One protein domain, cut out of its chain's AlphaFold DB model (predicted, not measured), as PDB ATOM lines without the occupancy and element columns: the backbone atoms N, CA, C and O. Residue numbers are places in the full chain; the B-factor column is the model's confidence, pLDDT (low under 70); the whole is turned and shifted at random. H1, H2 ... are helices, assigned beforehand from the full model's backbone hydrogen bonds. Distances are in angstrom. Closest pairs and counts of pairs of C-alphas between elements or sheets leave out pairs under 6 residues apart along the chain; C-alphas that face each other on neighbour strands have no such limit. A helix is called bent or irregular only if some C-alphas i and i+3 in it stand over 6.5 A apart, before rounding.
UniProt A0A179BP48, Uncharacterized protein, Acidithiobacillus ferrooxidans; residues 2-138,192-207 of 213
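What this domain is: This is residues 2 to 138 and 192 to 207 of the 213 residues of an uncharacterized protein of Acidithiobacillus ferrooxidans (UniProt A0A179BP48). A long helical hairpin, H3 and H4, forms an arm at one end of the model, and at the other end H1, H7, H8 and H9 pack into a head of mostly crossed helices. H2 bridges the two, touching H4 at the arm's base and H7 in the head, while the short H5 and H6 follow H4 and lead the chain into H7. The printed part has 153 residues with nine named helices, H1 to H9 in order along the chain, and no named strand; the class is all helix. The whole is loose, with a radius of gyration of the C-alphas of 20.5 A, and elongated, spanning 62 by 39 by 24 A.

How they stand to each other: H1, residues 2 to 12, touches H8, residues 117 to 133, about perpendicular at 84 degrees, with the closest C-alphas, those of Phe 4 and Ala 123, 4.4 A apart. H2, residues 16 to 26, touches H4, residues 56 to 80, about perpendicular at 85 degrees; the closest C-alphas, those of Gly 26 and Ala 80, are 4.6 A apart, and H4 uses residues 76 to 80 alone. H3, residues 29 to 51, forms a hairpin with H4, at a shallow tilt of 24 degrees, opposite ways; the closest C-alphas, those of Phe 45 and Met 62, are 5.3 A apart. H5, residues 82 to 87, touches no helix but is near H6, residues 89 to 95; the closest C-alphas, those of Tyr 85 and Met 92, are 6.1 A apart. H7, residues 97 to 111, is the hub and touches H1, H2, H6 and H9, residues 192 to 207, but H6 only at the corner. H7 is irregular, with C-alphas 98 and 101 8.5 A apart. H7 and H9 stand at a steep tilt of 53 degrees, the same way, with the closest C-alphas, those of Tyr 104 and Phe 202, 6.0 A apart. H8 touches H9 at a shallow tilt of 30 degrees, opposite ways, with the closest C-alphas, those of Ile 120 and Leu 203, 6.3 A apart. H3 is apart from H7, H8 and H9. Every O i to N i+4 pair is within hydrogen-bond range in H1, H3, H4, H5 and H8, against 6 of 7 in H2, 2 of 3 in H6, 9 of 11 in H7 and 10 of 12 in H9.

Where its parts are: H1 begins at C-alpha 2, (20.887, -20.931, 2.096). H3 measures 33.4 A from first to last C-alpha and H4 36.2 A, H4 beginning at C-alpha 56, (70.849, -1.022, 25.494). H7 measures 22.6 A, H8 24.7 A and H9 23.0 A, H9 ending at C-alpha 207, (29.741, -35.300, 9.698).

The domain as a whole: The two C-alphas farthest apart, those of Asn 55 and Gln 118, are 63.9 A apart, and residues 51 to 56 stand free. Residues 139 to 191 are not printed, and C-alphas 138 and 192 are 13.2 A apart across the cut. The links printed whole are tight. The mean pLDDT of the printed part is 80.1; residues 49 to 50, 53 to 54, 95 to 98, 133 to 138 and 192 are under 70.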
ATOM      1  N   ASP A   2      21.457 -21.306   0.786       83.19
ATOM      2  CA  ASP A   2      20.887 -20.931   2.096       83.19
ATOM      3  C   ASP A   2      21.488 -21.697   3.282       83.19
ATOM      4  O   ASP A   2      21.885 -21.088   4.277       83.19
ATOM      5  N   SER A   3      21.677 -23.017   3.152       83.38
ATOM      6  CA  SER A   3      22.351 -23.824   4.183       83.38
ATOM      7  C   SER A   3      23.800 -23.374   4.416       83.38
ATOM      8  O   SER A   3      24.265 -23.363   5.554       83.38
ATOM      9  N   PHE A   4      24.504 -22.922   3.367       87.19
ATOM     10  CA  PHE A   4      25.848 -22.352   3.497       87.19
ATOM     11  C   PHE A   4      25.819 -21.035   4.278       87.19
ATOM     12  O   PHE A   4      26.560 -20.902   5.246       87.19
ATOM     13  N   LEU A   5      24.951 -20.086   3.910       88.00
ATOM     14  CA  LEU A   5      24.867 -18.781   4.580       88.00
ATOM     15  C   LEU A   5      24.497 -18.921   6.060       88.00
ATOM     16  O   LEU A   5      25.127 -18.295   6.916       88.00
ATOM     17  N   LYS A   6      23.537 -19.798   6.371       87.69
ATOM     18  CA  LYS A   6      23.130 -20.109   7.747       87.69
ATOM     19  C   LYS A   6      24.300 -20.657   8.573       87.69
ATOM     20  O   LYS A   6      24.605 -20.133   9.645       87.69
ATOM     21  N   LEU A   7      24.988 -21.683   8.067       89.50
ATOM     22  CA  LEU A   7      26.114 -22.312   8.767       89.50
ATOM     23  C   LEU A   7      27.342 -21.395   8.849       89.50
ATOM     24  O   LEU A   7      28.044 -21.387   9.861       89.50
ATOM     25  N   TYR A   8      27.579 -20.582   7.823       89.44
ATOM     26  CA  TYR A   8      28.658 -19.601   7.813       89.44
ATOM     27  C   TYR A   8      28.410 -18.478   8.832       89.44
ATOM     28  O   TYR A   8      29.343 -18.036   9.506       89.44
ATOM     29  N   GLY A   9      27.150 -18.073   9.023       87.44
ATOM     30  CA  GLY A   9      26.743 -17.175  10.106       87.44
ATOM     31  C   GLY A   9      27.076 -17.741  11.491       87.44
ATOM     32  O   GLY A   9      27.669 -17.046  12.321       87.44
ATOM     33  N   LEU A  10      26.794 -19.029  11.722       88.56
ATOM     34  CA  LEU A  10      27.178 -19.716  12.963       88.56
ATOM     35  C   LEU A  10      28.699 -19.765  13.145       88.56
ATOM     36  O   LEU A  10      29.187 -19.448  14.230       88.56
ATOM     37  N   TYR A  11      29.450 -20.091  12.091       89.62
ATOM     38  CA  TYR A  11      30.914 -20.082  12.112       89.62
ATOM     39  C   TYR A  11      31.471 -18.699  12.490       89.62
ATOM     40  O   TYR A  11      32.313 -18.589  13.387       89.62
ATOM     41  N   ARG A  12      30.942 -17.620  11.894       88.12
ATOM     42  CA  ARG A  12      31.335 -16.239  12.229       88.12
ATOM     43  C   ARG A  12      30.963 -15.827  13.653       88.12
ATOM     44  O   ARG A  12      31.651 -14.996  14.241       88.12
ATOM     45  N   SER A  13      29.931 -16.434  14.239       86.81
ATOM     46  CA  SER A  13      29.526 -16.185  15.631       86.81
ATOM     47  C   SER A  13      30.511 -16.735  16.679       86.81
ATOM     48  O   SER A  13      30.336 -16.493  17.882       86.81
ATOM     49  N   VAL A  14      31.535 -17.484  16.252       86.19
ATOM     50  CA  VAL A  14      32.625 -18.008  17.088       86.19
ATOM     51  C   VAL A  14      33.966 -17.446  16.588       86.19
ATOM     52  O   VAL A  14      34.779 -18.167  15.997       86.19
ATOM     53  N   PRO A  15      34.217 -16.133  16.752       83.06
ATOM     54  CA  PRO A  15      35.427 -15.513  16.227       83.06
ATOM     55  C   PRO A  15      36.651 -15.838  17.100       83.06
ATOM     56  O   PRO A  15      36.537 -15.988  18.318       83.06
ATOM     57  N   ARG A  16      37.847 -15.891  16.493       79.81
ATOM     58  CA  ARG A  16      39.109 -16.210  17.201       79.81
ATOM     59  C   ARG A  16      39.385 -15.290  18.387       79.81
ATOM     60  O   ARG A  16      39.814 -15.759  19.434       79.81
ATOM     61  N   TRP A  17      39.089 -13.996  18.252       75.44
ATOM     62  CA  TRP A  17      39.307 -13.027  19.330       75.44
ATOM     63  C   TRP A  17      38.493 -13.359  20.584       75.44
ATOM     64  O   TRP A  17      38.963 -13.107  21.689       75.44
ATOM     65  N   LYS A  18      37.305 -13.965  20.439       81.44
ATOM     66  CA  LYS A  18      36.474 -14.365  21.580       81.44
ATOM     67  C   LYS A  18      37.126 -15.510  22.357       81.44
ATOM     68  O   LYS A  18      37.090 -15.502  23.582       81.44
ATOM     69  N   VAL A  19      37.785 -16.432  21.654       81.06
ATOM     70  CA  VAL A  19      38.575 -17.512  22.269       81.06
ATOM     71  C   VAL A  19      39.865 -16.978  22.891       81.06
ATOM     72  O   VAL A  19      40.240 -17.370  23.989       81.06
ATOM     73  N   ALA A  20      40.518 -16.002  22.259       78.25
ATOM     74  CA  ALA A  20      41.654 -15.324  22.881       78.25
ATOM     75  C   ALA A  20      41.238 -14.582  24.168       78.25
ATOM     76  O   ALA A  20      41.950 -14.615  25.169       78.25
ATOM     77  N   LEU A  21      40.060 -13.949  24.177       79.38
ATOM     78  CA  LEU A  21      39.523 -13.275  25.358       79.38
ATOM     79  C   LEU A  21      39.168 -14.269  26.472       79.38
ATOM     80  O   LEU A  21      39.388 -13.963  27.646       79.38
ATOM     81  N   SER A  22      38.679 -15.466  26.129       81.75
ATOM     82  CA  SER A  22      38.353 -16.483  27.131       81.75
ATOM     83  C   SER A  22      39.586 -16.968  27.900       81.75
ATOM     84  O   SER A  22      39.449 -17.333  29.062       81.75
ATOM     85  N   ILE A  23      40.796 -16.860  27.333       80.75
ATOM     86  CA  ILE A  23      42.056 -17.115  28.059       80.75
ATOM     87  C   ILE A  23      42.222 -16.132  29.223       80.75
ATOM     88  O   ILE A  23      42.516 -16.526  30.351       80.75
ATOM     89  N   TYR A  24      41.983 -14.842  28.976       75.44
ATOM     90  CA  TYR A  24      42.054 -13.812  30.016       75.44
ATOM     91  C   TYR A  24      40.918 -13.934  31.030       75.44
ATOM     92  O   TYR A  24      41.111 -13.634  32.208       75.44
ATOM     93  N   GLN A  25      39.732 -14.356  30.594       79.75
ATOM     94  CA  GLN A  25      38.580 -14.527  31.479       79.75
ATOM     95  C   GLN A  25      38.719 -15.765  32.374       79.75
ATOM     96  O   GLN A  25      38.447 -15.655  33.570       79.75
ATOM     97  N   GLY A  26      39.200 -16.884  31.825       75.56
ATOM     98  CA  GLY A  26      39.390 -18.160  32.523       75.56
ATOM     99  C   GLY A  26      40.667 -18.256  33.365       75.56
ATOM    100  O   GLY A  26      40.789 -19.154  34.191       75.56
ATOM    101  N   ALA A  27      41.620 -17.332  33.204       79.62
ATOM    102  CA  ALA A  27      42.817 -17.272  34.042       79.62
ATOM    103  C   ALA A  27      42.488 -16.972  35.520       79.62
ATOM    104  O   ALA A  27      41.549 -16.240  35.829       79.62
ATOM    105  N   SER A  28      43.309 -17.458  36.456       84.38
ATOM    106  CA  SER A  28      43.182 -17.089  37.875       84.38
ATOM    107  C   SER A  28      43.470 -15.599  38.101       84.38
ATOM    108  O   SER A  28      44.260 -14.994  37.373       84.38
ATOM    109  N   SER A  29      42.885 -14.987  39.139       84.75
ATOM    110  CA  SER A  29      43.051 -13.548  39.419       84.75
ATOM    111  C   SER A  29      44.520 -13.120  39.521       84.75
ATOM    112  O   SER A  29      44.892 -12.075  38.991       84.75
ATOM    113  N   ARG A  30      45.380 -13.956  40.125       85.94
ATOM    114  CA  ARG A  30      46.833 -13.710  40.207       85.94
ATOM    115  C   ARG A  30      47.485 -13.669  38.822       85.94
ATOM    116  O   ARG A  30      48.298 -12.794  38.546       85.94
ATOM    117  N   LEU A  31      47.112 -14.594  37.940       85.12
ATOM    118  CA  LEU A  31      47.671 -14.687  36.595       85.12
ATOM    119  C   LEU A  31      47.194 -13.537  35.697       85.12
ATOM    120  O   LEU A  31      47.989 -13.010  34.921       85.12
ATOM    121  N   LYS A  32      45.939 -13.094  35.851       84.19
ATOM    122  CA  LYS A  32      45.421 -11.894  35.169       84.19
ATOM    123  C   LYS A  32      46.242 -10.661  35.529       84.19
ATOM    124  O   LYS A  32      46.689  -9.955  34.630       84.19
ATOM    125  N   TRP A  33      46.477 -10.433  36.821       87.31
ATOM    126  CA  TRP A  33      47.315  -9.325  37.286       87.31
ATOM    127  C   TRP A  33      48.719  -9.388  36.684       87.31
ATOM    128  O   TRP A  33      49.172  -8.405  36.111       87.31
ATOM    129  N   LEU A  34      49.374 -10.552  36.713       87.56
ATOM    130  CA  LEU A  34      50.709 -10.716  36.126       87.56
ATOM    131  C   LEU A  34      50.737 -10.449  34.610       87.56
ATOM    132  O   LEU A  34      51.665  -9.802  34.121       87.56
ATOM    133  N   LEU A  35      49.726 -10.902  33.864       83.12
ATOM    134  CA  LEU A  35      49.590 -10.638  32.426       83.12
ATOM    135  C   LEU A  35      49.437  -9.144  32.121       83.12
ATOM    136  O   LEU A  35      50.073  -8.636  31.196       83.12
ATOM    137  N   TRP A  36      48.606  -8.437  32.888       84.62
ATOM    138  CA  TRP A  36      48.414  -6.998  32.708       84.62
ATOM    139  C   TRP A  36      49.656  -6.204  33.112       84.62
ATOM    140  O   TRP A  36      50.080  -5.331  32.356       84.62
ATOM    141  N   SER A  37      50.294  -6.555  34.230       84.81
ATOM    142  CA  SER A  37      51.515  -5.895  34.696       84.81
ATOM    143  C   SER A  37      52.669  -6.073  33.711       84.81
ATOM    144  O   SER A  37      53.330  -5.101  33.364       84.81
ATOM    145  N   THR A  38      52.895  -7.287  33.197       82.44
ATOM    146  CA  THR A  38      53.953  -7.528  32.194       82.44
ATOM    147  C   THR A  38      53.699  -6.781  30.888       82.44
ATOM    148  O   THR A  38      54.635  -6.229  30.310       82.44
ATOM    149  N   LYS A  39      52.437  -6.670  30.459       78.62
ATOM    150  CA  LYS A  39      52.054  -5.859  29.296       78.62
ATOM    151  C   LYS A  39      52.293  -4.360  29.524       78.62
ATOM    152  O   LYS A  39      52.773  -3.678  28.621       78.62
ATOM    153  N   ALA A  40      51.997  -3.856  30.723       78.69
ATOM    154  CA  ALA A  40      52.273  -2.472  31.103       78.69
ATOM    155  C   ALA A  40      53.785  -2.187  31.146       78.69
ATOM    156  O   ALA A  40      54.235  -1.210  30.553       78.69
ATOM    157  N   PHE A  41      54.582  -3.073  31.756       80.12
ATOM    158  CA  PHE A  41      56.045  -2.958  31.769       80.12
ATOM    159  C   PHE A  41      56.637  -2.964  30.361       80.12
ATOM    160  O   PHE A  41      57.491  -2.133  30.058       80.12
ATOM    161  N   PHE A  42      56.152  -3.847  29.485       74.50
ATOM    162  CA  PHE A  42      56.561  -3.853  28.084       74.50
ATOM    163  C   PHE A  42      56.305  -2.495  27.414       74.50
ATOM    164  O   PHE A  42      57.209  -1.948  26.790       74.50
ATOM    165  N   ALA A  43      55.111  -1.918  27.587       71.12
ATOM    166  CA  ALA A  43      54.769  -0.621  27.004       71.12
ATOM    167  C   ALA A  43      55.650   0.522  27.541       71.12
ATOM    168  O   ALA A  43      56.098   1.375  26.767       71.12
ATOM    169  N   VAL A  44      55.943   0.518  28.844       77.88
ATOM    170  CA  VAL A  44      56.823   1.508  29.483       77.88
ATOM    171  C   VAL A  44      58.247   1.403  28.936       77.88
ATOM    172  O   VAL A  44      58.803   2.408  28.498       77.88
ATOM    173  N   PHE A  45      58.831   0.202  28.889       76.88
ATOM    174  CA  PHE A  45      60.194   0.022  28.379       76.88
ATOM    175  C   PHE A  45      60.307   0.276  26.878       76.88
ATOM    176  O   PHE A  45      61.298   0.860  26.449       76.88
ATOM    177  N   ALA A  46      59.291  -0.080  26.090       70.25
ATOM    178  CA  ALA A  46      59.243   0.261  24.671       70.25
ATOM    179  C   ALA A  46      59.226   1.787  24.458       70.25
ATOM    180  O   ALA A  46      59.958   2.303  23.615       70.25
ATOM    181  N   SER A  47      58.452   2.514  25.270       71.88
ATOM    182  CA  SER A  47      58.390   3.982  25.218       71.88
ATOM    183  C   SER A  47      59.715   4.625  25.644       71.88
ATOM    184  O   SER A  47      60.215   5.522  24.970       71.88
ATOM    185  N   LEU A  48      60.332   4.135  26.725       72.00
ATOM    186  CA  LEU A  48      61.634   4.621  27.199       72.00
ATOM    187  C   LEU A  48      62.761   4.335  26.201       72.00
ATOM    188  O   LEU A  48      63.588   5.209  25.957       72.00
ATOM    189  N   GLN A  49      62.768   3.152  25.582       69.62
ATOM    190  CA  GLN A  49      63.717   2.803  24.525       69.62
ATOM    191  C   GLN A  49      63.606   3.758  23.332       69.62
ATOM    192  O   GLN A  49      64.630   4.120  22.761       69.62
ATOM    193  N   PHE A  50      62.388   4.162  22.957       69.25
ATOM    194  CA  PHE A  50      62.159   5.107  21.863       69.25
ATOM    195  C   PHE A  50      62.672   6.518  22.188       69.25
ATOM    196  O   PHE A  50      63.257   7.170  21.328       69.25
ATOM    197  N   ILE A  51      62.491   6.979  23.429       71.00
ATOM    198  CA  ILE A  51      62.903   8.324  23.862       71.00
ATOM    199  C   ILE A  51      64.422   8.405  24.101       71.00
ATOM    200  O   ILE A  51      65.041   9.425  23.809       71.00
ATOM    201  N   LEU A  52      65.036   7.341  24.625       73.50
ATOM    202  CA  LEU A  52      66.413   7.346  25.143       73.50
ATOM    203  C   LEU A  52      67.391   6.553  24.256       73.50
ATOM    204  O   LEU A  52      68.309   5.899  24.763       73.50
ATOM    205  N   ILE A  53      67.201   6.570  22.932       62.91
ATOM    206  CA  ILE A  53      68.075   5.853  21.988       62.91
ATOM    207  C   ILE A  53      69.526   6.376  22.109       62.91
ATOM    208  O   ILE A  53      69.723   7.587  22.007       62.91
ATOM    209  N   PRO A  54      70.567   5.516  22.239       63.94
ATOM    210  CA  PRO A  54      70.572   4.053  22.222       63.94
ATOM    211  C   PRO A  54      70.977   3.457  23.587       63.94
ATOM    212  O   PRO A  54      72.094   2.967  23.754       63.94
ATOM    213  N   ASN A  55      70.077   3.458  24.571       70.81
ATOM    214  CA  ASN A  55      70.327   2.780  25.846       70.81
ATOM    215  C   ASN A  55      69.948   1.291  25.794       70.81
ATOM    216  O   ASN A  55      68.816   0.898  26.069       70.81
ATOM    217  N   TRP A  56      70.943   0.447  25.505       73.38
ATOM    218  CA  TRP A  56      70.849  -1.022  25.494       73.38
ATOM    219  C   TRP A  56      70.109  -1.674  26.685       73.38
ATOM    220  O   TRP A  56      69.407  -2.661  26.453       73.38
ATOM    221  N   PRO A  57      70.190  -1.165  27.932       82.12
ATOM    222  CA  PRO A  57      69.450  -1.748  29.053       82.12
ATOM    223  C   PRO A  57      67.925  -1.767  28.860       82.12
ATOM    224  O   PRO A  57      67.285  -2.756  29.218       82.12
ATOM    225  N   TYR A  58      67.328  -0.731  28.257       72.69
ATOM    226  CA  TYR A  58      65.873  -0.689  28.046       72.69
ATOM    227  C   TYR A  58      65.419  -1.705  26.995       72.69
ATOM    228  O   TYR A  58      64.368  -2.325  27.159       72.69
ATOM    229  N   PHE A  59      66.237  -1.948  25.969       72.06
ATOM    230  CA  PHE A  59      65.995  -3.008  24.994       72.06
ATOM    231  C   PHE A  59      65.977  -4.401  25.646       72.06
ATOM    232  O   PHE A  59      65.054  -5.180  25.406       72.06
ATOM    233  N   LEU A  60      66.948  -4.703  26.518       78.00
ATOM    234  CA  LEU A  60      66.996  -5.983  27.238       78.00
ATOM    235  C   LEU A  60      65.793  -6.162  28.177       78.00
ATOM    236  O   LEU A  60      65.208  -7.245  28.225       78.00
ATOM    237  N   LEU A  61      65.383  -5.102  28.879       79.75
ATOM    238  CA  LEU A  61      64.206  -5.120  29.757       79.75
ATOM    239  C   LEU A  61      62.896  -5.294  28.977       79.75
ATOM    240  O   LEU A  61      62.028  -6.062  29.397       79.75
ATOM    241  N   MET A  62      62.765  -4.642  27.819       77.94
ATOM    242  CA  MET A  62      61.630  -4.827  26.912       77.94
ATOM    243  C   MET A  62      61.543  -6.282  26.428       77.94
ATOM    244  O   MET A  62      60.465  -6.881  26.466       77.94
ATOM    245  N   LEU A  63      62.671  -6.873  26.019       73.38
ATOM    246  CA  LEU A  63      62.724  -8.267  25.573       73.38
ATOM    247  C   LEU A  63      62.364  -9.234  26.711       73.38
ATOM    248  O   LEU A  63      61.548 -10.135  26.521       73.38
ATOM    249  N   ALA A  64      62.915  -9.018  27.909       79.00
ATOM    250  CA  ALA A  64      62.595  -9.818  29.088       79.00
ATOM    251  C   ALA A  64      61.100  -9.747  29.441       79.00
ATOM    252  O   ALA A  64      60.482 -10.780  29.709       79.00
ATOM    253  N   ALA A  65      60.492  -8.556  29.372       76.50
ATOM    254  CA  ALA A  65      59.057  -8.372  29.589       76.50
ATOM    255  C   ALA A  65      58.209  -9.109  28.536       76.50
ATOM    256  O   ALA A  65      57.203  -9.727  28.889       76.50
ATOM    257  N   ALA A  66      58.631  -9.107  27.267       73.12
ATOM    258  CA  ALA A  66      57.948  -9.831  26.195       73.12
ATOM    259  C   ALA A  66      58.004 -11.356  26.400       73.12
ATOM    260  O   ALA A  66      56.977 -12.033  26.313       73.12
ATOM    261  N   CYS A  67      59.179 -11.894  26.742       77.19
ATOM    262  CA  CYS A  67      59.356 -13.313  27.062       77.19
ATOM    263  C   CYS A  67      58.525 -13.729  28.286       77.19
ATOM    264  O   CYS A  67      57.841 -14.755  28.256       77.19
ATOM    265  N   ALA A  68      58.537 -12.914  29.346       81.75
ATOM    266  CA  ALA A  68      57.740 -13.152  30.545       81.75
ATOM    267  C   ALA A  68      56.236 -13.145  30.235       81.75
ATOM    268  O   ALA A  68      55.507 -14.027  30.696       81.75
ATOM    269  N   TRP A  69      55.772 -12.199  29.415       84.69
ATOM    270  CA  TRP A  69      54.381 -12.148  28.972       84.69
ATOM    271  C   TRP A  69      53.995 -13.393  28.166       84.69
ATOM    272  O   TRP A  69      52.979 -14.015  28.472       84.69
ATOM    273  N   GLY A  70      54.820 -13.808  27.198       77.25
ATOM    274  CA  GLY A  70      54.567 -15.007  26.393       77.25
ATOM    275  C   GLY A  70      54.459 -16.273  27.249       77.25
ATOM    276  O   GLY A  70      53.536 -17.071  27.079       77.25
ATOM    277  N   TRP A  71      55.337 -16.417  28.243       83.25
ATOM    278  CA  TRP A  71      55.291 -17.524  29.200       83.25
ATOM    279  C   TRP A  71      54.028 -17.511  30.075       83.25
ATOM    280  O   TRP A  71      53.375 -18.543  30.264       83.25
ATOM    281  N   LEU A  72      53.656 -16.345  30.608       82.06
ATOM    282  CA  LEU A  72      52.433 -16.187  31.400       82.06
ATOM    283  C   LEU A  72      51.182 -16.458  30.564       82.06
ATOM    284  O   LEU A  72      50.242 -17.083  31.056       82.06
ATOM    285  N   PHE A  73      51.185 -16.029  29.304       82.06
ATOM    286  CA  PHE A  73      50.092 -16.256  28.369       82.06
ATOM    287  C   PHE A  73      49.930 -17.747  28.068       82.06
ATOM    288  O   PHE A  73      48.819 -18.268  28.136       82.06
ATOM    289  N   TYR A  74      51.036 -18.465  27.854       81.25
ATOM    290  CA  TYR A  74      51.020 -19.919  27.698       81.25
ATOM    291  C   TYR A  74      50.447 -20.636  28.933       81.25
ATOM    292  O   TYR A  74      49.596 -21.521  28.815       81.25
ATOM    293  N   LYS A  75      50.842 -20.218  30.143       84.38
ATOM    294  CA  LYS A  75      50.254 -20.757  31.382       84.38
ATOM    295  C   LYS A  75      48.756 -20.465  31.489       84.38
ATOM    296  O   LYS A  75      47.997 -21.342  31.903       84.38
ATOM    297  N   ALA A  76      48.328 -19.262  31.112       83.19
ATOM    298  CA  ALA A  76      46.919 -18.874  31.132       83.19
ATOM    299  C   ALA A  76      46.097 -19.698  30.148       83.19
ATOM    300  O   ALA A  76      45.024 -20.173  30.503       83.19
ATOM    301  N   HIS A  77      46.638 -19.933  28.955       81.88
ATOM    302  CA  HIS A  77      46.030 -20.775  27.936       81.88
ATOM    303  C   HIS A  77      45.762 -22.192  28.452       81.88
ATOM    304  O   HIS A  77      44.624 -22.663  28.432       81.88
ATOM    305  N   LYS A  78      46.797 -22.842  28.996       81.56
ATOM    306  CA  LYS A  78      46.688 -24.205  29.532       81.56
ATOM    307  C   LYS A  78      45.699 -24.299  30.697       81.56
ATOM    308  O   LYS A  78      45.029 -25.314  30.849       81.56
ATOM    309  N   SER A  79      45.610 -23.248  31.511       83.69
ATOM    310  CA  SER A  79      44.646 -23.168  32.611       83.69
ATOM    311  C   SER A  79      43.214 -22.954  32.124       83.69
ATOM    312  O   SER A  79      42.304 -23.539  32.695       83.69
ATOM    313  N   ALA A  80      43.002 -22.101  31.122       82.31
ATOM    314  CA  ALA A  80      41.666 -21.742  30.652       82.31
ATOM    315  C   ALA A  80      40.976 -22.895  29.914       82.31
ATOM    316  O   ALA A  80      39.761 -23.022  30.007       82.31
ATOM    317  N   PHE A  81      41.751 -23.736  29.223       83.62
ATOM    318  CA  PHE A  81      41.237 -24.872  28.453       83.62
ATOM    319  C   PHE A  81      41.606 -26.228  29.065       83.62
ATOM    320  O   PHE A  81      41.717 -27.233  28.361       83.62
ATOM    321  N   SER A  82      41.875 -26.275  30.374       84.81
ATOM    322  CA  SER A  82      42.358 -27.494  31.035       84.81
ATOM    323  C   SER A  82      41.381 -28.661  30.893       84.81
ATOM    324  O   SER A  82      41.808 -29.807  30.762       84.81
ATOM    325  N   HIS A  83      40.077 -28.367  30.888       85.00
ATOM    326  CA  HIS A  83      39.032 -29.364  30.697       85.00
ATOM    327  C   HIS A  83      39.094 -29.958  29.282       85.00
ATOM    328  O   HIS A  83      39.157 -31.175  29.122       85.00
ATOM    329  N   GLU A  84      39.185 -29.124  28.251       84.31
ATOM    330  CA  GLU A  84      39.296 -29.531  26.848       84.31
ATOM    331  C   GLU A  84      40.594 -30.300  26.580       84.31
ATOM    332  O   GLU A  84      40.580 -31.308  25.871       84.31
ATOM    333  N   TYR A  85      41.703 -29.878  27.198       81.88
ATOM    334  CA  TYR A  85      42.974 -30.607  27.173       81.88
ATOM    335  C   TYR A  85      42.867 -31.994  27.813       81.88
ATOM    336  O   TYR A  85      43.511 -32.925  27.336       81.88
ATOM    337  N   SER A  86      42.061 -32.140  28.869       84.06
ATOM    338  CA  SER A  86      41.834 -33.433  29.524       84.06
ATOM    339  C   SER A  86      40.885 -34.340  28.735       84.06
ATOM    340  O   SER A  86      41.128 -35.538  28.634       84.06
ATOM    341  N   ALA A  87      39.846 -33.771  28.118       84.75
ATOM    342  CA  ALA A  87      38.833 -34.515  27.376       84.75
ATOM    343  C   ALA A  87      39.309 -34.939  25.974       84.75
ATOM    344  O   ALA A  87      38.896 -35.978  25.459       84.75
ATOM    345  N   HIS A  88      40.174 -34.141  25.338       84.00
ATOM    346  CA  HIS A  88      40.623 -34.349  23.959       84.00
ATOM    347  C   HIS A  88      42.138 -34.112  23.780       84.00
ATOM    348  O   HIS A  88      42.536 -33.268  22.968       84.00
ATOM    349  N   PRO A  89      43.008 -34.862  24.486       80.75
ATOM    350  CA  PRO A  89      44.447 -34.587  24.539       80.75
ATOM    351  C   PRO A  89      45.133 -34.669  23.168       80.75
ATOM    352  O   PRO A  89      45.935 -33.802  22.817       80.75
ATOM    353  N   GLU A  90      44.790 -35.670  22.353       81.69
ATOM    354  CA  GLU A  90      45.405 -35.862  21.035       81.69
ATOM    355  C   GLU A  90      45.009 -34.764  20.043       81.69
ATOM    356  O   GLU A  90      45.859 -34.217  19.345       81.69
ATOM    357  N   ARG A  91      43.724 -34.390  20.013       78.00
ATOM    358  CA  ARG A  91      43.210 -33.370  19.087       78.00
ATOM    359  C   ARG A  91      43.707 -31.976  19.469       78.00
ATOM    360  O   ARG A  91      44.110 -31.215  18.592       78.00
ATOM    361  N   MET A  92      43.764 -31.661  20.764       80.38
ATOM    362  CA  MET A  92      44.307 -30.384  21.233       80.38
ATOM    363  C   MET A  92      45.774 -30.210  20.827       80.38
ATOM    364  O   MET A  92      46.129 -29.140  20.352       80.38
ATOM    365  N   LYS A  93      46.600 -31.263  20.884       78.56
ATOM    366  CA  LYS A  93      48.020 -31.195  20.487       78.56
ATOM    367  C   LYS A  93      48.235 -30.755  19.029       78.56
ATOM    368  O   LYS A  93      49.162 -29.998  18.755       78.56
ATOM    369  N   TYR A  94      47.404 -31.219  18.092       70.62
ATOM    370  CA  TYR A  94      47.563 -30.907  16.662       70.62
ATOM    371  C   TYR A  94      46.903 -29.589  16.235       70.62
ATOM    372  O   TYR A  94      47.312 -28.995  15.239       70.62
ATOM    373  N   PHE A  95      45.908 -29.118  16.989       67.00
ATOM    374  CA  PHE A  95      45.108 -27.932  16.658       67.00
ATOM    375  C   PHE A  95      45.228 -26.808  17.699       67.00
ATOM    376  O   PHE A  95      44.396 -25.897  17.731       67.00
ATOM    377  N   GLU A  96      46.261 -26.867  18.545       65.56
ATOM    378  CA  GLU A  96      46.611 -25.814  19.507       65.56
ATOM    379  C   GLU A  96      46.970 -24.507  18.788       65.56
ATOM    380  O   GLU A  96      46.612 -23.422  19.248       65.56
ATOM    381  N   ARG A  97      47.610 -24.603  17.612       63.25
ATOM    382  CA  ARG A  97      47.865 -23.440  16.753       63.25
ATOM    383  C   ARG A  97      46.535 -22.834  16.280       63.25
ATOM    384  O   ARG A  97      45.692 -23.515  15.703       63.25
ATOM    385  N   ASP A  98      46.363 -21.543  16.565       65.69
ATOM    386  CA  ASP A  98      45.203 -20.691  16.242       65.69
ATOM    387  C   ASP A  98      43.879 -21.038  16.938       65.69
ATOM    388  O   ASP A  98      42.815 -20.559  16.525       65.69
ATOM    389  N   TYR A  99      43.926 -21.837  18.010       74.56
ATOM    390  CA  TYR A  99      42.750 -22.225  18.801       74.56
ATOM    391  C   TYR A  99      41.654 -22.924  17.977       74.56
ATOM    392  O   TYR A  99      40.467 -22.847  18.314       74.56
ATOM    393  N   GLN A 100      42.027 -23.588  16.877       81.88
ATOM    394  CA  GLN A 100      41.068 -24.113  15.899       81.88
ATOM    395  C   GLN A 100      40.139 -25.159  16.520       81.88
ATOM    396  O   GLN A 100      38.932 -25.117  16.294       81.88
ATOM    397  N   TYR A 101      40.670 -26.065  17.344       82.81
ATOM    398  CA  TYR A 101      39.842 -27.109  17.955       82.81
ATOM    399  C   TYR A 101      38.931 -26.574  19.061       82.81
ATOM    400  O   TYR A 101      37.760 -26.935  19.114       82.81
ATOM    401  N   VAL A 102      39.409 -25.636  19.883       84.94
ATOM    402  CA  VAL A 102      38.567 -24.958  20.884       84.94
ATOM    403  C   VAL A 102      37.408 -24.221  20.206       84.94
ATOM    404  O   VAL A 102      36.256 -24.317  20.631       84.94
ATOM    405  N   ARG A 103      37.685 -23.527  19.097       89.06
ATOM    406  CA  ARG A 103      36.641 -22.893  18.279       89.06
ATOM    407  C   ARG A 103      35.677 -23.904  17.686       89.06
ATOM    408  O   ARG A 103      34.485 -23.617  17.623       89.06
ATOM    409  N   TYR A 104      36.171 -25.060  17.259       88.75
ATOM    410  CA  TYR A 104      35.309 -26.126  16.779       88.75
ATOM    411  C   TYR A 104      34.358 -26.618  17.863       88.75
ATOM    412  O   TYR A 104      33.175 -26.740  17.579       88.75
ATOM    413  N   LEU A 105      34.824 -26.829  19.096       87.25
ATOM    414  CA  LEU A 105      33.954 -27.246  20.200       87.25
ATOM    415  C   LEU A 105      32.822 -26.231  20.430       87.25
ATOM    416  O   LEU A 105      31.651 -26.606  20.437       87.25
ATOM    417  N   GLN A 106      33.149 -24.937  20.473       87.88
ATOM    418  CA  GLN A 106      32.152 -23.863  20.599       87.88
ATOM    419  C   GLN A 106      31.208 -23.768  19.385       87.88
ATOM    420  O   GLN A 106      30.028 -23.442  19.520       87.88
ATOM    421  N   PHE A 107      31.713 -24.028  18.176       89.81
ATOM    422  CA  PHE A 107      30.895 -24.097  16.964       89.81
ATOM    423  C   PHE A 107      29.956 -25.309  16.991       89.81
ATOM    424  O   PHE A 107      28.781 -25.174  16.661       89.81
ATOM    425  N   ARG A 108      30.449 -26.472  17.423       88.38
ATOM    426  CA  ARG A 108      29.707 -27.732  17.526       88.38
ATOM    427  C   ARG A 108      28.545 -27.618  18.506       88.38
ATOM    428  O   ARG A 108      27.446 -28.058  18.182       88.38
ATOM    429  N   GLU A 109      28.756 -26.979  19.654       87.19
ATOM    430  CA  GLU A 109      27.683 -26.690  20.614       87.19
ATOM    431  C   GLU A 109      26.548 -25.882  19.979       87.19
ATOM    432  O   GLU A 109      25.380 -26.216  20.155       87.19
ATOM    433  N   LYS A 110      26.883 -24.866  19.176       86.62
ATOM    434  CA  LYS A 110      25.896 -24.045  18.455       86.62
ATOM    435  C   LYS A 110      25.271 -24.746  17.251       86.62
ATOM    436  O   LYS A 110      24.193 -24.359  16.812       86.62
ATOM    437  N   LEU A 111      25.968 -25.723  16.675       87.38
ATOM    438  CA  LEU A 111      25.479 -26.515  15.551       87.38
ATOM    439  C   LEU A 111      24.399 -27.510  16.004       87.38
ATOM    440  O   LEU A 111      23.467 -27.799  15.247       87.38
ATOM    441  N   ASN A 112      24.514 -28.025  17.232       81.50
ATOM    442  CA  ASN A 112      23.564 -28.971  17.808       81.50
ATOM    443  C   ASN A 112      22.156 -28.357  17.890       81.50
ATOM    444  O   ASN A 112      21.947 -27.311  18.491       81.50
ATOM    445  N   GLY A 113      21.184 -29.016  17.252       73.81
ATOM    446  CA  GLY A 113      19.787 -28.571  17.205       73.81
ATOM    447  C   GLY A 113      19.462 -27.510  16.144       73.81
ATOM    448  O   GLY A 113      18.290 -27.201  15.962       73.81
ATOM    449  N   VAL A 114      20.451 -26.979  15.410       80.25
ATOM    450  CA  VAL A 114      20.226 -25.895  14.428       80.25
ATOM    451  C   VAL A 114      20.289 -26.371  12.975       80.25
ATOM    452  O   VAL A 114      19.600 -25.809  12.115       80.25
ATOM    453  N   ALA A 115      21.110 -27.379  12.675       80.94
ATOM    454  CA  ALA A 115      21.359 -27.842  11.311       80.94
ATOM    455  C   ALA A 115      21.126 -29.347  11.146       80.94
ATOM    456  O   ALA A 115      21.553 -30.155  11.980       80.94
ATOM    457  N   SER A 116      20.481 -29.717  10.040       82.44
ATOM    458  CA  SER A 116      20.312 -31.111   9.629       82.44
ATOM    459  C   SER A 116      21.578 -31.654   8.948       82.44
ATOM    460  O   SER A 116      22.459 -30.903   8.524       82.44
ATOM    461  N   ARG A 117      21.680 -32.982   8.794       81.31
ATOM    462  CA  ARG A 117      22.783 -33.612   8.037       81.31
ATOM    463  C   ARG A 117      22.794 -33.162   6.568       81.31
ATOM    464  O   ARG A 117      23.868 -32.965   6.002       81.31
ATOM    465  N   GLN A 118      21.613 -32.955   5.985       83.75
ATOM    466  CA  GLN A 118      21.447 -32.455   4.617       83.75
ATOM    467  C   GLN A 118      21.959 -31.016   4.473       83.75
ATOM    468  O   GLN A 118      22.650 -30.718   3.501       83.75
ATOM    469  N   ASP A 119      21.732 -30.153   5.470       85.31
ATOM    470  CA  ASP A 119      22.273 -28.784   5.474       85.31
ATOM    471  C   ASP A 119      23.805 -28.768   5.441       85.31
ATOM    472  O   ASP A 119      24.415 -27.985   4.707       85.31
ATOM    473  N   ILE A 120      24.433 -29.656   6.219       86.50
ATOM    474  CA  ILE A 120      25.893 -29.798   6.266       86.50
ATOM    475  C   ILE A 120      26.423 -30.288   4.914       86.50
ATOM    476  O   ILE A 120      27.393 -29.731   4.398       86.50
ATOM    477  N   GLN A 121      25.787 -31.296   4.307       86.69
ATOM    478  CA  GLN A 121      26.188 -31.812   2.993       86.69
ATOM    479  C   GLN A 121      26.040 -30.758   1.888       86.69
ATOM    480  O   GLN A 121      26.976 -30.559   1.111       86.69
ATOM    481  N   GLY A 122      24.919 -30.032   1.857       85.31
ATOM    482  CA  GLY A 122      24.685 -28.958   0.890       85.31
ATOM    483  C   GLY A 122      25.700 -27.818   1.019       85.31
ATOM    484  O   GLY A 122      26.205 -27.314   0.013       85.31
ATOM    485  N   ALA A 123      26.070 -27.443   2.247       87.19
ATOM    486  CA  ALA A 123      27.114 -26.446   2.479       87.19
ATOM    487  C   ALA A 123      28.514 -26.945   2.081       87.19
ATOM    488  O   ALA A 123      29.293 -26.176   1.519       87.19
ATOM    489  N   LEU A 124      28.836 -28.220   2.328       89.69
ATOM    490  CA  LEU A 124      30.115 -28.827   1.935       89.69
ATOM    491  C   LEU A 124      30.289 -28.932   0.414       89.69
ATOM    492  O   LEU A 124      31.407 -28.737  -0.077       89.69
ATOM    493  N   ALA A 125      29.212 -29.232  -0.318       86.94
ATOM    494  CA  ALA A 125      29.214 -29.261  -1.778       86.94
ATOM    495  C   ALA A 125      29.534 -27.869  -2.341       86.94
ATOM    496  O   ALA A 125      30.530 -27.706  -3.047       86.94
ATOM    497  N   PHE A 126      28.786 -26.853  -1.897       86.31
ATOM    498  CA  PHE A 126      29.001 -25.457  -2.289       86.31
ATOM    499  C   PHE A 126      30.410 -24.952  -1.935       86.31
ATOM    500  O   PHE A 126      31.089 -24.338  -2.754       86.31
ATOM    501  N   LEU A 127      30.903 -25.262  -0.730       86.25
ATOM    502  CA  LEU A 127      32.267 -24.916  -0.313       86.25
ATOM    503  C   LEU A 127      33.337 -25.549  -1.197       86.25
ATOM    504  O   LEU A 127      34.372 -24.937  -1.443       86.25
ATOM    505  N   SER A 128      33.136 -26.794  -1.623       84.38
ATOM    506  CA  SER A 128      34.129 -27.500  -2.433       84.38
ATOM    507  C   SER A 128      34.225 -26.895  -3.831       84.38
ATOM    508  O   SER A 128      35.337 -26.672  -4.305       84.38
ATOM    509  N   GLU A 129      33.089 -26.524  -4.419       82.25
ATOM    510  CA  GLU A 129      33.013 -25.783  -5.681       82.25
ATOM    511  C   GLU A 129      33.651 -24.385  -5.564       82.25
ATOM    512  O   GLU A 129      34.471 -23.981  -6.393       82.25
ATOM    513  N   GLN A 130      33.374 -23.666  -4.471       78.81
ATOM    514  CA  GLN A 130      33.934 -22.334  -4.227       78.81
ATOM    515  C   GLN A 130      35.449 -22.357  -3.937       78.81
ATOM    516  O   GLN A 130      36.174 -21.429  -4.296       78.81
ATOM    517  N   ILE A 131      35.960 -23.400  -3.275       77.50
ATOM    518  CA  ILE A 131      37.400 -23.551  -3.003       77.50
ATOM    519  C   ILE A 131      38.162 -23.945  -4.274       77.50
ATOM    520  O   ILE A 131      39.296 -23.500  -4.436       77.50
ATOM    521  N   GLN A 132      37.566 -24.756  -5.155       72.75
ATOM    522  CA  GLN A 132      38.173 -25.150  -6.433       72.75
ATOM    523  C   GLN A 132      38.192 -24.007  -7.456       72.75
ATOM    524  O   GLN A 132      39.162 -23.880  -8.197       72.75
ATOM    525  N   SER A 133      37.162 -23.158  -7.474       65.81
ATOM    526  CA  SER A 133      37.078 -21.999  -8.380       65.81
ATOM    527  C   SER A 133      37.968 -20.820  -7.968       65.81
ATOM    528  O   SER A 133      38.371 -20.032  -8.821       65.81
ATOM    529  N   ASN A 134      38.326 -20.697  -6.685       59.47
ATOM    530  CA  ASN A 134      39.236 -19.653  -6.213       59.47
ATOM    531  C   ASN A 134      40.705 -20.087  -6.353       59.47
ATOM    532  O   ASN A 134      41.214 -20.882  -5.556       59.47
ATOM    533  N   SER A 135      41.408 -19.510  -7.332       55.53
ATOM    534  CA  SER A 135      42.859 -19.652  -7.505       55.53
ATOM    535  C   SER A 135      43.615 -19.277  -6.229       55.53
ATOM    536  O   SER A 135      43.243 -18.314  -5.556       55.53
ATOM    537  N   VAL A 136      44.692 -20.007  -5.908       56.47
ATOM    538  CA  VAL A 136      45.581 -19.673  -4.785       56.47
ATOM    539  C   VAL A 136      46.094 -18.245  -4.993       56.47
ATOM    540  O   VAL A 136      46.808 -18.008  -5.968       56.47
ATOM    541  N   PRO A 137      45.732 -17.288  -4.123       55.56
ATOM    542  CA  PRO A 137      46.247 -15.939  -4.245       55.56
ATOM    543  C   PRO A 137      47.772 -16.003  -4.056       55.56
ATOM    544  O   PRO A 137      48.236 -16.625  -3.093       55.56
ATOM    545  N   PRO A 138      48.577 -15.428  -4.970       57.31
ATOM    546  CA  PRO A 138      50.028 -15.454  -4.838       57.31
ATOM    547  C   PRO A 138      50.425 -14.773  -3.527       57.31
ATOM    548  O   PRO A 138      49.761 -13.837  -3.083       57.31
ATOM    549  N   THR A 192      40.719 -14.996   3.167       68.88
ATOM    550  CA  THR A 192      39.355 -15.510   2.946       68.88
ATOM    551  C   THR A 192      39.357 -17.011   2.625       68.88
ATOM    552  O   THR A 192      38.500 -17.757   3.088       68.88
ATOM    553  N   GLN A 193      40.371 -17.490   1.896       71.50
ATOM    554  CA  GLN A 193      40.525 -18.905   1.561       71.50
ATOM    555  C   GLN A 193      40.912 -19.771   2.774       71.50
ATOM    556  O   GLN A 193      40.460 -20.912   2.876       71.50
ATOM    557  N   SER A 194      41.726 -19.252   3.700       72.94
ATOM    558  CA  SER A 194      42.076 -19.945   4.949       72.94
ATOM    559  C   SER A 194      40.848 -20.128   5.846       72.94
ATOM    560  O   SER A 194      40.604 -21.228   6.345       72.94
ATOM    561  N   ASP A 195      40.009 -19.097   5.963       78.88
ATOM    562  CA  ASP A 195      38.760 -19.172   6.731       78.88
ATOM    563  C   ASP A 195      37.740 -20.128   6.093       78.88
ATOM    564  O   ASP A 195      37.103 -20.905   6.803       78.88
ATOM    565  N   LEU A 196      37.625 -20.155   4.759       83.50
ATOM    566  CA  LEU A 196      36.773 -21.130   4.063       83.50
ATOM    567  C   LEU A 196      37.272 -22.574   4.244       83.50
ATOM    568  O   LEU A 196      36.465 -23.487   4.430       83.50
ATOM    569  N   LYS A 197      38.593 -22.799   4.239       83.00
ATOM    570  CA  LYS A 197      39.188 -24.118   4.518       83.00
ATOM    571  C   LYS A 197      38.953 -24.553   5.965       83.00
ATOM    572  O   LYS A 197      38.621 -25.714   6.196       83.00
ATOM    573  N   GLU A 198      39.099 -23.648   6.932       84.31
ATOM    574  CA  GLU A 198      38.772 -23.928   8.334       84.31
ATOM    575  C   GLU A 198      37.282 -24.241   8.498       84.31
ATOM    576  O   GLU A 198      36.934 -25.248   9.112       84.31
ATOM    577  N   PHE A 199      36.404 -23.441   7.891       88.62
ATOM    578  CA  PHE A 199      34.965 -23.675   7.932       88.62
ATOM    579  C   PHE A 199      34.591 -25.034   7.326       88.62
ATOM    580  O   PHE A 199      33.821 -25.785   7.923       88.62
ATOM    581  N   LYS A 200      35.213 -25.422   6.204       87.56
ATOM    582  CA  LYS A 200      35.068 -26.772   5.643       87.56
ATOM    583  C   LYS A 200      35.477 -27.857   6.647       87.56
ATOM    584  O   LYS A 200      34.735 -28.821   6.805       87.56
ATOM    585  N   ARG A 201      36.601 -27.705   7.361       86.75
ATOM    586  CA  ARG A 201      37.005 -28.657   8.422       86.75
ATOM    587  C   ARG A 201      35.967 -28.744   9.545       86.75
ATOM    588  O   ARG A 201      35.620 -29.846   9.954       86.75
ATOM    589  N   PHE A 202      35.422 -27.608   9.978       89.06
ATOM    590  CA  PHE A 202      34.407 -27.545  11.038       89.06
ATOM    591  C   PHE A 202      33.090 -28.224  10.653       89.06
ATOM    592  O   PHE A 202      32.359 -28.653  11.537       89.06
ATOM    593  N   LEU A 203      32.784 -28.318   9.357       88.62
ATOM    594  CA  LEU A 203      31.625 -29.048   8.842       88.62
ATOM    595  C   LEU A 203      31.912 -30.535   8.583       88.62
ATOM    596  O   LEU A 203      30.992 -31.347   8.663       88.62
ATOM    597  N   LEU A 204      33.164 -30.905   8.299       87.38
ATOM    598  CA  LEU A 204      33.575 -32.301   8.116       87.38
ATOM    599  C   LEU A 204      33.619 -33.069   9.441       87.38
ATOM    600  O   LEU A 204      33.022 -34.133   9.545       87.38
ATOM    601  N   TRP A 205      34.223 -32.500  10.485       87.12
ATOM    602  CA  TRP A 205      34.303 -33.154  11.797       87.12
ATOM    603  C   TRP A 205      32.959 -33.651  12.371       87.12
ATOM    604  O   TRP A 205      32.885 -34.818  12.747       87.12
ATOM    605  N   PRO A 206      31.867 -32.864  12.393       81.81
ATOM    606  CA  PRO A 206      30.584 -33.331  12.911       81.81
ATOM    607  C   PRO A 206      29.879 -34.307  11.959       81.81
ATOM    608  O   PRO A 206      29.019 -35.065  12.405       81.81
ATOM    609  N   ARG A 207      30.218 -34.298  10.660       81.38
ATOM    610  CA  ARG A 207      29.741 -35.300   9.698       81.38
ATOM    611  C   ARG A 207      30.371 -36.664   9.986       81.38
ATOM    612  O   ARG A 207      29.654 -37.654   9.917       81.38
TER     613      ARG A 207